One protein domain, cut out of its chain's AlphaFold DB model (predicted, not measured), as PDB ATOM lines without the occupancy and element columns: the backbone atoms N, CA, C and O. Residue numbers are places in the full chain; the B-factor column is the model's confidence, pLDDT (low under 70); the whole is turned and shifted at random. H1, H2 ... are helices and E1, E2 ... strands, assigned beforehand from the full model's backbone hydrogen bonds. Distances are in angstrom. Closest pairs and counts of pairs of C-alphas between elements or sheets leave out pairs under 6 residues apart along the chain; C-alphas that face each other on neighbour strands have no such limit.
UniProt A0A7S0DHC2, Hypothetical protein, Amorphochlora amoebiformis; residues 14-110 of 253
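What this domain is: This is residues 14 to 110 of the 253 residues of the protein "Hypothetical protein" of Amorphochlora amoebiformis (UniProt A0A7S0DHC2). Look for a small three-stranded parallel sheet, E1, E2 and E3, with two helices, H2 and H3, side by side over one of its faces. H1 lies off one end of this two-layered body, and the long stretch of residues 14 to 42, which holds no named element, loops out beyond the opposite end. The printed part has 97 residues, with the named elements E1 H1 H2 E2 H3 E3 along the chain and the sheet in the order E1 E2 E3. The class is mixed, helices and strands, with under half of the residues in named elements. The outline is elongated, spanning 45 by 28 by 20 A, and the whole is only just loose, close to compact, with a radius of gyration of the C-alphas of 15.1 A.

How they stand to each other: Start at the inner strand E2, residues 86 to 90. Beside it is E1, residues 43 to 46, parallel at 21 degrees, with N 46 and O 88 within hydrogen-bond range at 2.8 A. Its other neighbour is E3, residues 108 to 110, parallel at 33 degrees, with N 87 and O 108 within hydrogen-bond range at 2.8 A. Now find H2, residues 66 to 80, on the sheet at a height of 9.6 A; it runs along the strands, at 10 degrees to E1 on the local plane. H3, residues 95 to 104, is on the same face at a height of 9.4 A and runs along the strands, at 16 degrees to E3 on the local plane. H2 and H3 touch, the same way at a shallow tilt of 29 degrees; their closest C-alphas, Ser 74 and Ala 97, are 4.5 A apart. E1, H1 H2, E2 and E2, H3, E3 are strand-helix-strand units, parallel neighbour strands with helices between them, each with a right-handed crossover. H1, residues 50 to 60, is not on the sheet; it is close to H2 but not clearly touching, about perpendicular at 88 degrees, the closest C-alphas being Arg 53 and Val 69 at 6.6 A. In H1, H2 and H3 every O i to N i+4 pair is within hydrogen-bond range.

Where its parts are: Find C-alpha 43 at (20.744, 74.345, -14.974); from there E1 runs 9.5 A. H1 covers 15.1 A. H2 begins at C-alpha 66, (15.346, 92.174, -29.975), and runs 21.1 A. E2 spans 13.5 A and H3 14.4 A. E3 runs 6.5 A to C-alpha 110 at (22.082, 73.498, -23.425).

The domain as a whole: The C-alphas farthest apart, Lys 14 and Asp 61, are 47.8 A apart. The printed part has no cut, and the five links between named elements are tight. Its mean pLDDT is 82.5; residues 14 to 16, 19 to 21 and 23 to 39 are under 70.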
ATOM      1  N   LYS A  14      29.263  57.300 -23.003       53.97
ATOM      2  CA  LYS A  14      28.371  57.774 -21.929       53.97
ATOM      3  C   LYS A  14      29.078  58.696 -20.938       53.97
ATOM      4  O   LYS A  14      28.460  59.657 -20.499       53.97
ATOM      5  N   ALA A  15      30.344  58.454 -20.594       53.16
ATOM      6  CA  ALA A  15      31.067  59.296 -19.632       53.16
ATOM      7  C   ALA A  15      31.431  60.683 -20.204       53.16
ATOM      8  O   ALA A  15      31.178  61.705 -19.566       53.16
ATOM      9  N   SER A  16      31.954  60.734 -21.437       61.84
ATOM     10  CA  SER A  16      32.336  61.989 -22.118       61.84
ATOM     11  C   SER A  16      31.135  62.880 -22.461       61.84
ATOM     12  O   SER A  16      31.231  64.108 -22.471       61.84
ATOM     13  N   LYS A  17      29.966  62.269 -22.666       73.44
ATOM     14  CA  LYS A  17      28.698  62.940 -22.976       73.44
ATOM     15  C   LYS A  17      28.234  63.946 -21.902       73.44
ATOM     16  O   LYS A  17      27.487  64.869 -22.225       73.44
ATOM     17  N   TRP A  18      28.684  63.816 -20.649       75.44
ATOM     18  CA  TRP A  18      28.217  64.635 -19.514       75.44
ATOM     19  C   TRP A  18      29.243  65.608 -18.930       75.44
ATOM     20  O   TRP A  18      28.873  66.423 -18.083       75.44
ATOM     21  N   GLU A  19      30.494  65.554 -19.391       68.69
ATOM     22  CA  GLU A  19      31.662  66.190 -18.758       68.69
ATOM     23  C   GLU A  19      31.491  67.698 -18.492       68.69
ATOM     24  O   GLU A  19      32.020  68.227 -17.523       68.69
ATOM     25  N   ASN A  20      30.676  68.382 -19.302       68.44
ATOM     26  CA  ASN A  20      30.450  69.827 -19.207       68.44
ATOM     27  C   ASN A  20      29.068  70.234 -18.665       68.44
ATOM     28  O   ASN A  20      28.776  71.424 -18.607       68.44
ATOM     29  N   LEU A  21      28.186  69.293 -18.315       69.00
ATOM     30  CA  LEU A  21      26.823  69.606 -17.842       69.00
ATOM     31  C   LEU A  21      26.622  69.389 -16.344       69.00
ATOM     32  O   LEU A  21      25.676  69.932 -15.762       69.00
ATOM     33  N   MET A  22      27.474  68.577 -15.728       72.12
ATOM     34  CA  MET A  22      27.391  68.239 -14.314       72.12
ATOM     35  C   MET A  22      28.364  69.089 -13.503       72.12
ATOM     36  O   MET A  22      29.423  69.478 -13.990       72.12
ATOM     37  N   LEU A  23      28.010  69.383 -12.251       57.28
ATOM     38  CA  LEU A  23      28.979  69.962 -11.324       57.28
ATOM     39  C   LEU A  23      30.062  68.922 -11.015       57.28
ATOM     40  O   LEU A  23      29.769  67.874 -10.434       57.28
ATOM     41  N   CYS A  24      31.314  69.249 -11.337       43.59
ATOM     42  CA  CYS A  24      32.457  68.709 -10.610       43.59
ATOM     43  C   CYS A  24      32.454  69.380  -9.232       43.59
ATOM     44  O   CYS A  24      32.424  70.606  -9.135       43.59
ATOM     45  N   CYS A  25      32.360  68.582  -8.175       40.06
ATOM     46  CA  CYS A  25      32.104  69.066  -6.824       40.06
ATOM     47  C   CYS A  25      33.223  70.008  -6.348       40.06
ATOM     48  O   CYS A  25      34.370  69.590  -6.235       40.06
ATOM     49  N   ASP A  26      32.867  71.255  -6.037       40.47
ATOM     50  CA  ASP A  26      33.656  72.167  -5.204       40.47
ATOM     51  C   ASP A  26      32.695  72.623  -4.087       40.47
ATOM     52  O   ASP A  26      31.934  73.586  -4.232       40.47
ATOM     53  N   HIS A  27      32.622  71.794  -3.037       38.47
ATOM     54  CA  HIS A  27      31.592  71.781  -1.984       38.47
ATOM     55  C   HIS A  27      31.455  73.133  -1.254       38.47
ATOM     56  O   HIS A  27      30.374  73.500  -0.795       38.47
ATOM     57  N   ASP A  28      32.517  73.939  -1.229       43.94
ATOM     58  CA  ASP A  28      32.554  75.209  -0.498       43.94
ATOM     59  C   ASP A  28      31.819  76.369  -1.196       43.94
ATOM     60  O   ASP A  28      31.620  77.427  -0.595       43.94
ATOM     61  N   LYS A  29      31.384  76.207  -2.456       46.00
ATOM     62  CA  LYS A  29      30.718  77.283  -3.223       46.00
ATOM     63  C   LYS A  29      29.198  77.175  -3.311       46.00
ATOM     64  O   LYS A  29      28.551  78.194  -3.560       46.00
ATOM     65  N   TYR A  30      28.611  75.993  -3.114       42.88
ATOM     66  CA  TYR A  30      27.188  75.762  -3.379       42.88
ATOM     67  C   TYR A  30      26.472  75.116  -2.201       42.88
ATOM     68  O   TYR A  30      26.484  73.909  -2.066       42.88
ATOM     69  N   SER A  31      25.806  75.976  -1.421       39.31
ATOM     70  CA  SER A  31      24.619  75.746  -0.580       39.31
ATOM     71  C   SER A  31      24.514  74.401   0.177       39.31
ATOM     72  O   SER A  31      24.400  73.356  -0.457       39.31
ATOM     73  N   PRO A  32      24.329  74.397   1.516       43.81
ATOM     74  CA  PRO A  32      24.231  73.176   2.341       43.81
ATOM     75  C   PRO A  32      23.025  72.259   2.028       43.81
ATOM     76  O   PRO A  32      22.813  71.261   2.711       43.81
ATOM     77  N   TYR A  33      22.210  72.595   1.024       42.62
ATOM     78  CA  TYR A  33      21.019  71.851   0.604       42.62
ATOM     79  C   TYR A  33      21.225  70.992  -0.650       42.62
ATOM     80  O   TYR A  33      20.282  70.320  -1.071       42.62
ATOM     81  N   VAL A  34      22.404  71.029  -1.280       44.78
ATOM     82  CA  VAL A  34      22.743  70.138  -2.396       44.78
ATOM     83  C   VAL A  34      23.613  69.019  -1.825       44.78
ATOM     84  O   VAL A  34      24.766  69.284  -1.496       44.78
ATOM     85  N   PRO A  35      23.081  67.794  -1.644       39.59
ATOM     86  CA  PRO A  35      23.876  66.685  -1.135       39.59
ATOM     87  C   PRO A  35      25.088  66.451  -2.034       39.59
ATOM     88  O   PRO A  35      24.995  66.595  -3.255       39.59
ATOM     89  N   GLU A  36      26.201  66.065  -1.418       40.22
ATOM     90  CA  GLU A  36      27.445  65.680  -2.074       40.22
ATOM     91  C   GLU A  36      27.197  64.455  -2.973       40.22
ATOM     92  O   GLU A  36      27.257  63.302  -2.553       40.22
ATOM     93  N   ALA A  37      26.805  64.704  -4.221       41.91
ATOM     94  CA  ALA A  37      26.573  63.671  -5.214       41.91
ATOM     95  C   ALA A  37      26.965  64.194  -6.598       41.91
ATOM     96  O   ALA A  37      26.263  65.003  -7.211       41.91
ATOM     97  N   ALA A  38      28.082  63.684  -7.118       53.09
ATOM     98  CA  ALA A  38      28.376  63.730  -8.544       53.09
ATOM     99  C   ALA A  38      27.158  63.188  -9.322       53.09
ATOM    100  O   ALA A  38      26.692  62.078  -9.044       53.09
ATOM    101  N   GLY A  39      26.615  63.973 -10.260       65.75
ATOM    102  CA  GLY A  39      25.415  63.589 -11.023       65.75
ATOM    103  C   GLY A  39      24.277  64.614 -11.087       65.75
ATOM    104  O   GLY A  39      23.264  64.341 -11.730       65.75
ATOM    105  N   ILE A  40      24.390  65.770 -10.423       75.19
ATOM    106  CA  ILE A  40      23.325  66.787 -10.390       75.19
ATOM    107  C   ILE A  40      23.520  67.825 -11.503       75.19
ATOM    108  O   ILE A  40      24.580  68.441 -11.626       75.19
ATOM    109  N   VAL A  41      22.455  68.069 -12.274       81.19
ATOM    110  CA  VAL A  41      22.370  69.177 -13.239       81.19
ATOM    111  C   VAL A  41      21.707  70.381 -12.567       81.19
ATOM    112  O   VAL A  41      20.497  70.388 -12.325       81.19
ATOM    113  N   VAL A  42      22.494  71.420 -12.288       88.56
ATOM    114  CA  VAL A  42      22.016  72.714 -11.778       88.56
ATOM    115  C   VAL A  42      21.951  73.684 -12.952       88.56
ATOM    116  O   VAL A  42      22.859  74.482 -13.181       88.56
ATOM    117  N   ALA A  43      20.887  73.568 -13.749       89.94
ATOM    118  CA  ALA A  43      20.744  74.345 -14.974       89.94
ATOM    119  C   ALA A  43      19.863  75.590 -14.803       89.94
ATOM    120  O   ALA A  43      18.729  75.502 -14.326       89.94
ATOM    121  N   THR A  44      20.336  76.735 -15.299       94.25
ATOM    122  CA  THR A  44      19.510  77.944 -15.433       94.25
ATOM    123  C   THR A  44      18.813  77.952 -16.795       94.25
ATOM    124  O   THR A  44      19.464  77.981 -17.838       94.25
ATOM    125  N   ALA A  45      17.477  77.974 -16.802       96.25
ATOM    126  CA  ALA A  45      16.681  78.009 -18.029       96.25
ATOM    127  C   ALA A  45      16.356  79.438 -18.494       96.25
ATOM    128  O   ALA A  45      15.489  80.108 -17.929       96.25
ATOM    129  N   LEU A  46      17.008  79.877 -19.572       96.38
ATOM    130  CA  LEU A  46      16.847  81.188 -20.207       96.38
ATOM    131  C   LEU A  46      16.415  81.082 -21.677       96.38
ATOM    132  O   LEU A  46      16.650  82.010 -22.441       96.38
ATOM    133  N   ASP A  47      15.734  80.014 -22.093       96.50
ATOM    134  CA  ASP A  47      15.218  79.808 -23.461       96.50
ATOM    135  C   ASP A  47      13.868  80.506 -23.743       96.50
ATOM    136  O   ASP A  47      13.313  80.432 -24.841       96.50
ATOM    137  N   HIS A  48      13.326  81.244 -22.772       95.25
ATOM    138  CA  HIS A  48      12.094  82.012 -22.951       95.25
ATOM    139  C   HIS A  48      12.263  83.102 -24.021       95.25
ATOM    140  O   HIS A  48      13.186  83.913 -23.959       95.25
ATOM    141  N   ARG A  49      11.336  83.152 -24.986       94.81
ATOM    142  CA  ARG A  49      11.352  84.098 -26.119       94.81
ATOM    143  C   ARG A  49      10.307  85.196 -25.939       94.81
ATOM    144  O   ARG A  49      10.458  86.074 -25.096       94.81
ATOM    145  N   ASN A  50       9.205  85.117 -26.684       91.62
ATOM    146  CA  ASN A  50       8.137  86.116 -26.651       91.62
ATOM    147  C   ASN A  50       7.504  86.246 -25.255       91.62
ATOM    148  O   ASN A  50       7.097  87.335 -24.871       91.62
ATOM    149  N   SER A  51       7.475  85.164 -24.470       92.88
ATOM    150  CA  SER A  51       7.007  85.193 -23.080       92.88
ATOM    151  C   SER A  51       7.915  86.017 -22.164       92.88
ATOM    152  O   SER A  51       7.407  86.730 -21.303       92.88
ATOM    153  N   LEU A  52       9.238  85.974 -22.361       95.19
ATOM    154  CA  LEU A  52      10.167  86.851 -21.649       95.19
ATOM    155  C   LEU A  52       9.980  88.299 -22.097       95.19
ATOM    156  O   LEU A  52       9.804  89.167 -21.250       95.19
ATOM    157  N   ARG A  53       9.952  88.547 -23.413       95.62
ATOM    158  CA  ARG A  53       9.727  89.893 -23.958       95.62
ATOM    159  C   ARG A  53       8.445  90.507 -23.398       95.62
ATOM    160  O   ARG A  53       8.494  91.597 -22.858       95.62
ATOM    161  N   SER A  54       7.328  89.780 -23.431       95.62
ATOM    162  CA  SER A  54       6.049  90.244 -22.880       95.62
ATOM    163  C   SER A  54       6.134  90.595 -21.389       95.62
ATOM    164  O   SER A  54       5.581  91.610 -20.971       95.62
ATOM    165  N   LYS A  55       6.860  89.804 -20.586       95.88
ATOM    166  CA  LYS A  55       7.079  90.104 -19.162       95.88
ATOM    167  C   LYS A  55       7.939  91.352 -18.954       95.88
ATOM    168  O   LYS A  55       7.603  92.156 -18.092       95.88
ATOM    169  N   LEU A  56       9.006  91.523 -19.736       95.00
ATOM    170  CA  LEU A  56       9.861  92.716 -19.687       95.00
ATOM    171  C   LEU A  56       9.088  93.971 -20.104       95.00
ATOM    172  O   LEU A  56       9.162  94.984 -19.419       95.00
ATOM    173  N   GLU A  57       8.297  93.879 -21.176       96.50
ATOM    174  CA  GLU A  57       7.474  94.991 -21.657       96.50
ATOM    175  C   GLU A  57       6.431  95.413 -20.619       96.50
ATOM    176  O   GLU A  57       6.274  96.601 -20.359       96.50
ATOM    177  N   LYS A  58       5.770  94.443 -19.972       96.00
ATOM    178  CA  LYS A  58       4.820  94.714 -18.886       96.00
ATOM    179  C   LYS A  58       5.496  95.338 -17.663       96.00
ATOM    180  O   LYS A  58       4.918  96.216 -17.040       96.00
ATOM    181  N   ALA A  59       6.683  94.861 -17.291       94.81
ATOM    182  CA  ALA A  59       7.399  95.358 -16.118       94.81
ATOM    183  C   ALA A  59       7.992  96.760 -16.334       94.81
ATOM    184  O   ALA A  59       8.055  97.542 -15.393       94.81
ATOM    185  N   GLY A  60       8.441  97.064 -17.553       92.75
ATOM    186  CA  GLY A  60       9.028  98.356 -17.906       92.75
ATOM    187  C   GLY A  60       8.049  99.366 -18.501       92.75
ATOM    188  O   GLY A  60       8.496 100.443 -18.878       92.75
ATOM    189  N   ASP A  61       6.773  98.995 -18.652       95.94
ATOM    190  CA  ASP A  61       5.723  99.776 -19.322       95.94
ATOM    191  C   ASP A  61       6.163 100.370 -20.678       95.94
ATOM    192  O   ASP A  61       5.920 101.526 -21.016       95.94
ATOM    193  N   ARG A  62       6.896  99.572 -21.466       97.06
ATOM    194  CA  ARG A  62       7.431  99.983 -22.773       97.06
ATOM    195  C   ARG A  62       7.705  98.793 -23.674       97.06
ATOM    196  O   ARG A  62       7.830  97.664 -23.213       97.06
ATOM    197  N   LYS A  63       7.904  99.042 -24.967       96.56
ATOM    198  CA  LYS A  63       8.394  98.018 -25.898       96.56
ATOM    199  C   LYS A  63       9.886  97.757 -25.714       96.56
ATOM    200  O   LYS A  63      10.656  98.677 -25.445       96.56
ATOM    201  N   PHE A  64      10.274  96.496 -25.880       96.19
ATOM    202  CA  PHE A  64      11.665  96.046 -25.875       96.19
ATOM    203  C   PHE A  64      12.037  95.588 -27.280       96.19
ATOM    204  O   PHE A  64      11.295  94.827 -27.896       96.19
ATOM    205  N   SER A  65      13.168  96.037 -27.803       96.62
ATOM    206  CA  SER A  65      13.752  95.555 -29.057       96.62
ATOM    207  C   SER A  65      14.365  94.157 -28.896       96.62
ATOM    208  O   SER A  65      14.609  93.691 -27.781       96.62
ATOM    209  N   SER A  66      14.646  93.470 -30.009       96.25
ATOM    210  CA  SER A  66      15.346  92.174 -29.975       96.25
ATOM    211  C   SER A  66      16.718  92.278 -29.297       96.25
ATOM    212  O   SER A  66      17.031  91.449 -28.447       96.25
ATOM    213  N   GLY A  67      17.481  93.337 -29.597       97.81
ATOM    214  CA  GLY A  67      18.794  93.579 -28.993       97.81
ATOM    215  C   GLY A  67      18.732  93.798 -27.480       97.81
ATOM    216  O   GLY A  67      19.614  93.350 -26.755       97.81
ATOM    217  N   GLU A  68      17.663  94.404 -26.960       97.50
ATOM    218  CA  GLU A  68      17.482  94.551 -25.509       97.50
ATOM    219  C   GLU A  68      17.156  93.221 -24.819       97.50
ATOM    220  O   GLU A  68      17.623  92.977 -23.707       97.50
ATOM    221  N   VAL A  69      16.402  92.331 -25.473       97.75
ATOM    222  CA  VAL A  69      16.149  90.976 -24.951       97.75
ATOM    223  C   VAL A  69      17.443  90.150 -24.946       97.75
ATOM    224  O   VAL A  69      17.716  89.437 -23.978       97.75
ATOM    225  N   GLU A  70      18.264  90.270 -25.989       98.25
ATOM    226  CA  GLU A  70      19.594  89.653 -26.071       98.25
ATOM    227  C   GLU A  70      20.546  90.184 -24.986       98.25
ATOM    228  O   GLU A  70      21.221  89.404 -24.306       98.25
ATOM    229  N   ALA A  71      20.571  91.504 -24.778       97.56
ATOM    230  CA  ALA A  71      21.378  92.150 -23.746       97.56
ATOM    231  C   ALA A  71      20.943  91.716 -22.342       97.56
ATOM    232  O   ALA A  71      21.790  91.406 -21.501       97.56
ATOM    233  N   PHE A  72      19.631  91.611 -22.103       97.06
ATOM    234  CA  PHE A  72      19.083  91.088 -20.854       97.06
ATOM    235  C   PHE A  72      19.554  89.651 -20.592       97.06
ATOM    236  O   PHE A  72      20.065  89.361 -19.509       97.06
ATOM    237  N   LYS A  73      19.453  88.760 -21.589       97.88
ATOM    238  CA  LYS A  73      19.928  87.370 -21.472       97.88
ATOM    239  C   LYS A  73      21.424  87.300 -21.207       97.88
ATOM    240  O   LYS A  73      21.837  86.577 -20.312       97.88
ATOM    241  N   SER A  74      22.221  88.083 -21.926       96.81
ATOM    242  CA  SER A  74      23.679  88.121 -21.751       96.81
ATOM    243  C   SER A  74      24.064  88.616 -20.357       96.81
ATOM    244  O   SER A  74      24.913  88.021 -19.697       96.81
ATOM    245  N   SER A  75      23.395  89.663 -19.866       96.25
ATOM    246  CA  SER A  75      23.591  90.165 -18.505       96.25
ATOM    247  C   SER A  75      23.246  89.103 -17.461       96.25
ATOM    248  O   SER A  75      24.046  88.834 -16.566       96.25
ATOM    249  N   LEU A  76      22.100  88.433 -17.594       94.50
ATOM    250  CA  LEU A  76      21.686  87.402 -16.645       94.50
ATOM    251  C   LEU A  76      22.615  86.179 -16.682       94.50
ATOM    252  O   LEU A  76      23.025  85.691 -15.630       94.50
ATOM    253  N   THR A  77      23.028  85.751 -17.878       93.38
ATOM    254  CA  THR A  77      24.036  84.705 -18.074       93.38
ATOM    255  C   THR A  77      25.335  85.050 -17.355       93.38
ATOM    256  O   THR A  77      25.838  84.208 -16.624       93.38
ATOM    257  N   LYS A  78      25.854  86.283 -17.464       90.50
ATOM    258  CA  LYS A  78      27.080  86.712 -16.758       90.50
ATOM    259  C   LYS A  78      27.002  86.541 -15.242       90.50
ATOM    260  O   LYS A  78      27.986  86.125 -14.634       90.50
ATOM    261  N   HIS A  79      25.856  86.864 -14.645       90.06
ATOM    262  CA  HIS A  79      25.664  86.791 -13.195       90.06
ATOM    263  C   HIS A  79      25.435  85.356 -12.711       90.06
ATOM    264  O   HIS A  79      25.938  84.977 -11.656       90.06
ATOM    265  N   LEU A  80      24.705  84.548 -13.485       88.50
ATOM    266  CA  LEU A  80      24.350  83.176 -13.111       88.50
ATOM    267  C   LEU A  80      25.360  82.129 -13.583       88.50
ATOM    268  O   LEU A  80      25.266  80.978 -13.162       88.50
ATOM    269  N   TYR A  81      26.333  82.528 -14.407       84.38
ATOM    270  CA  TYR A  81      27.359  81.662 -14.984       84.38
ATOM    271  C   TYR A  81      28.037  80.786 -13.942       84.38
ATOM    272  O   TYR A  81      28.097  79.575 -14.089       84.38
ATOM    273  N   LYS A  82      28.525  81.412 -12.865       84.00
ATOM    274  CA  LYS A  82      29.242  80.694 -11.814       84.00
ATOM    275  C   LYS A  82      28.302  79.739 -11.094       84.00
ATOM    276  O   LYS A  82      28.695  78.606 -10.860       84.00
ATOM    277  N   ALA A  83      27.075  80.183 -10.814       85.50
ATOM    278  CA  ALA A  83      26.082  79.460 -10.023       85.50
ATOM    279  C   ALA A  83      25.332  78.345 -10.766       85.50
ATOM    280  O   ALA A  83      24.449  77.719 -10.183       85.50
ATOM    281  N   SER A  84      25.652  78.107 -12.040       87.00
ATOM    282  CA  SER A  84      24.984  77.106 -12.869       87.00
ATOM    283  C   SER A  84      25.993  76.091 -13.386       87.00
ATOM    284  O   SER A  84      27.044  76.467 -13.892       87.00
ATOM    285  N   SER A  85      25.641  74.807 -13.340       87.06
ATOM    286  CA  SER A  85      26.389  73.761 -14.047       87.06
ATOM    287  C   SER A  85      26.178  73.855 -15.556       87.06
ATOM    288  O   SER A  85      27.074  73.545 -16.334       87.06
ATOM    289  N   ALA A  86      24.998  74.326 -15.968       91.69
ATOM    290  CA  ALA A  86      24.669  74.590 -17.356       91.69
ATOM    291  C   ALA A  86      23.677  75.751 -17.500       91.69
ATOM    292  O   ALA A  86      22.897  76.050 -16.595       91.69
ATOM    293  N   ILE A  87      23.644  76.386 -18.664       95.50
ATOM    294  CA  ILE A  87      22.630  77.383 -19.010       95.50
ATOM    295  C   ILE A  87      21.927  76.944 -20.293       95.50
ATOM    296  O   ILE A  87      22.563  76.647 -21.304       95.50
ATOM    297  N   LEU A  88      20.594  76.912 -20.246       97.81
ATOM    298  CA  LEU A  88      19.727  76.613 -21.382       97.81
ATOM    299  C   LEU A  88      19.336  77.913 -22.100       97.81
ATOM    300  O   LEU A  88      18.724  78.789 -21.489       97.81
ATOM    301  N   LEU A  89      19.654  78.034 -23.391       98.06
ATOM    302  CA  LEU A  89      19.389  79.223 -24.216       98.06
ATOM    303  C   LEU A  89      18.699  78.871 -25.539       98.06
ATOM    304  O   LEU A  89      18.876  77.785 -26.085       98.06
ATOM    305  N   ASP A  90      17.934  79.820 -26.078       97.62
ATOM    306  CA  ASP A  90      17.279  79.700 -27.382       97.62
ATOM    307  C   ASP A  90      18.124  80.272 -28.531       97.62
ATOM    308  O   ASP A  90      19.038  81.076 -28.335       97.62
ATOM    309  N   LEU A  91      17.757  79.904 -29.758       96.38
ATOM    310  CA  LEU A  91      18.437  80.338 -30.982       96.38
ATOM    311  C   LEU A  91      18.046  81.744 -31.465       96.38
ATOM    312  O   LEU A  91      18.763  82.325 -32.280       96.38
ATOM    313  N   LYS A  92      16.939  82.314 -30.967       95.69
ATOM    314  CA  LYS A  92      16.410  83.605 -31.433       95.69
ATOM    315  C   LYS A  92      17.060  84.790 -30.724       95.69
ATOM    316  O   LYS A  92      17.447  85.742 -31.385       95.69
ATOM    317  N   TYR A  93      17.166  84.736 -29.398       97.06
ATOM    318  CA  TYR A  93      17.693  85.823 -28.561       97.06
ATOM    319  C   TYR A  93      18.905  85.402 -27.717       97.06
ATOM    320  O   TYR A  93      19.466  86.210 -26.981       97.06
ATOM    321  N   GLY A  94      19.302  84.128 -27.754       97.25
ATOM    322  CA  GLY A  94      20.398  83.620 -26.930       97.25
ATOM    323  C   GLY A  94      21.786  83.788 -27.546       97.25
ATOM    324  O   GLY A  94      22.765  83.608 -26.833       97.25
ATOM    325  N   ASN A  95      21.912  84.121 -28.836       96.19
ATOM    326  CA  ASN A  95      23.184  84.032 -29.574       96.19
ATOM    327  C   ASN A  95      24.373  84.738 -28.902       96.19
ATOM    328  O   ASN A  95      25.415  84.089 -28.770       96.19
ATOM    329  N   PRO A  96      24.256  85.995 -28.429       97.50
ATOM    330  CA  PRO A  96      25.371  86.647 -27.743       97.50
ATOM    331  C   PRO A  96      25.763  85.925 -26.444       97.50
ATOM    332  O   PRO A  96      26.942  85.656 -26.222       97.50
ATOM    333  N   ALA A  97      24.778  85.508 -25.643       97.19
ATOM    334  CA  ALA A  97      25.000  84.775 -24.398       97.19
ATOM    335  C   ALA A  97      25.599  83.372 -24.627       97.19
ATOM    336  O   ALA A  97      26.466  82.948 -23.867       97.19
ATOM    337  N   ARG A  98      25.188  82.664 -25.693       97.25
ATOM    338  CA  ARG A  98      25.752  81.354 -26.076       97.25
ATOM    339  C   ARG A  98      27.241  81.476 -26.388       97.25
ATOM    340  O   ARG A  98      28.042  80.724 -25.846       97.25
ATOM    341  N   ARG A  99      27.613  82.457 -27.220       96.62
ATOM    342  CA  ARG A  99      29.019  82.716 -27.577       96.62
ATOM    343  C   ARG A  99      29.864  83.037 -26.351       96.62
ATOM    344  O   ARG A  99      30.993  82.577 -26.264       96.62
ATOM    345  N   GLU A 100      29.313  83.789 -25.402       94.25
ATOM    346  CA  GLU A 100      30.006  84.099 -24.153       94.25
ATOM    347  C   GLU A 100      30.248  82.854 -23.286       94.25
ATOM    348  O   GLU A 100      31.343  82.708 -22.747       94.25
ATOM    349  N   ILE A 101      29.269  81.946 -23.179       92.31
ATOM    350  CA  ILE A 101      29.434  80.681 -22.442       92.31
ATOM    351  C   ILE A 101      30.552  79.841 -23.059       92.31
ATOM    352  O   ILE A 101      31.452  79.407 -22.341       92.31
ATOM    353  N   VAL A 102      30.519  79.672 -24.385       93.69
ATOM    354  CA  VAL A 102      31.509  78.884 -25.133       93.69
ATOM    355  C   VAL A 102      32.905  79.498 -25.020       93.69
ATOM    356  O   VAL A 102      33.869  78.777 -24.799       93.69
ATOM    357  N   ALA A 103      33.019  80.824 -25.124       93.62
ATOM    358  CA  ALA A 103      34.304  81.514 -25.026       93.62
ATOM    359  C   ALA A 103      34.918  81.448 -23.620       93.62
ATOM    360  O   ALA A 103      36.139  81.427 -23.494       93.62
ATOM    361  N   LYS A 104      34.092  81.454 -22.565       89.56
ATOM    362  CA  LYS A 104      34.579  81.411 -21.179       89.56
ATOM    363  C   LYS A 104      34.931  80.001 -20.710       89.56
ATOM    364  O   LYS A 104      35.950  79.854 -20.047       89.56
ATOM    365  N   GLY A 105      34.116  79.002 -21.058       86.06
ATOM    366  CA  GLY A 105      34.281  77.615 -20.603       86.06
ATOM    367  C   GLY A 105      34.087  77.409 -19.088       86.06
ATOM    368  O   GLY A 105      34.294  78.311 -18.282       86.06
ATOM    369  N   GLY A 106      33.671  76.206 -18.679       81.75
ATOM    370  CA  GLY A 106      33.391  75.879 -17.267       81.75
ATOM    371  C   GLY A 106      31.919  75.987 -16.841       81.75
ATOM    372  O   GLY A 106      31.608  75.781 -15.673       81.75
ATOM    373  N   CYS A 107      31.009  76.270 -17.775       87.00
ATOM    374  CA  CYS A 107      29.563  76.112 -17.615       87.00
ATOM    375  C   CYS A 107      29.007  75.520 -18.911       87.00
ATOM    376  O   CYS A 107      29.320  76.022 -19.994       87.00
ATOM    377  N   GLY A 108      28.196  74.472 -18.810       91.81
ATOM    378  CA  GLY A 108      27.622  73.803 -19.969       91.81
ATOM    379  C   GLY A 108      26.612  74.661 -20.721       91.81
ATOM    380  O   GLY A 108      25.862  75.445 -20.137       91.81
ATOM    381  N   LEU A 109      26.534  74.472 -22.033       96.12
ATOM    382  CA  LEU A 109      25.523  75.090 -22.880       96.12
ATOM    383  C   LEU A 109      24.475  74.058 -23.309       96.12
ATOM    384  O   LEU A 109      24.771  73.158 -24.092       96.12
ATOM    385  N   ILE A 110      23.228  74.229 -22.867       98.19
ATOM    386  CA  ILE A 110      22.082  73.498 -23.425       98.19
ATOM    387  C   ILE A 110      21.378  74.418 -24.425       98.19
ATOM    388  O   ILE A 110      21.140  75.593 -24.140       98.19
TER     389      ILE A 110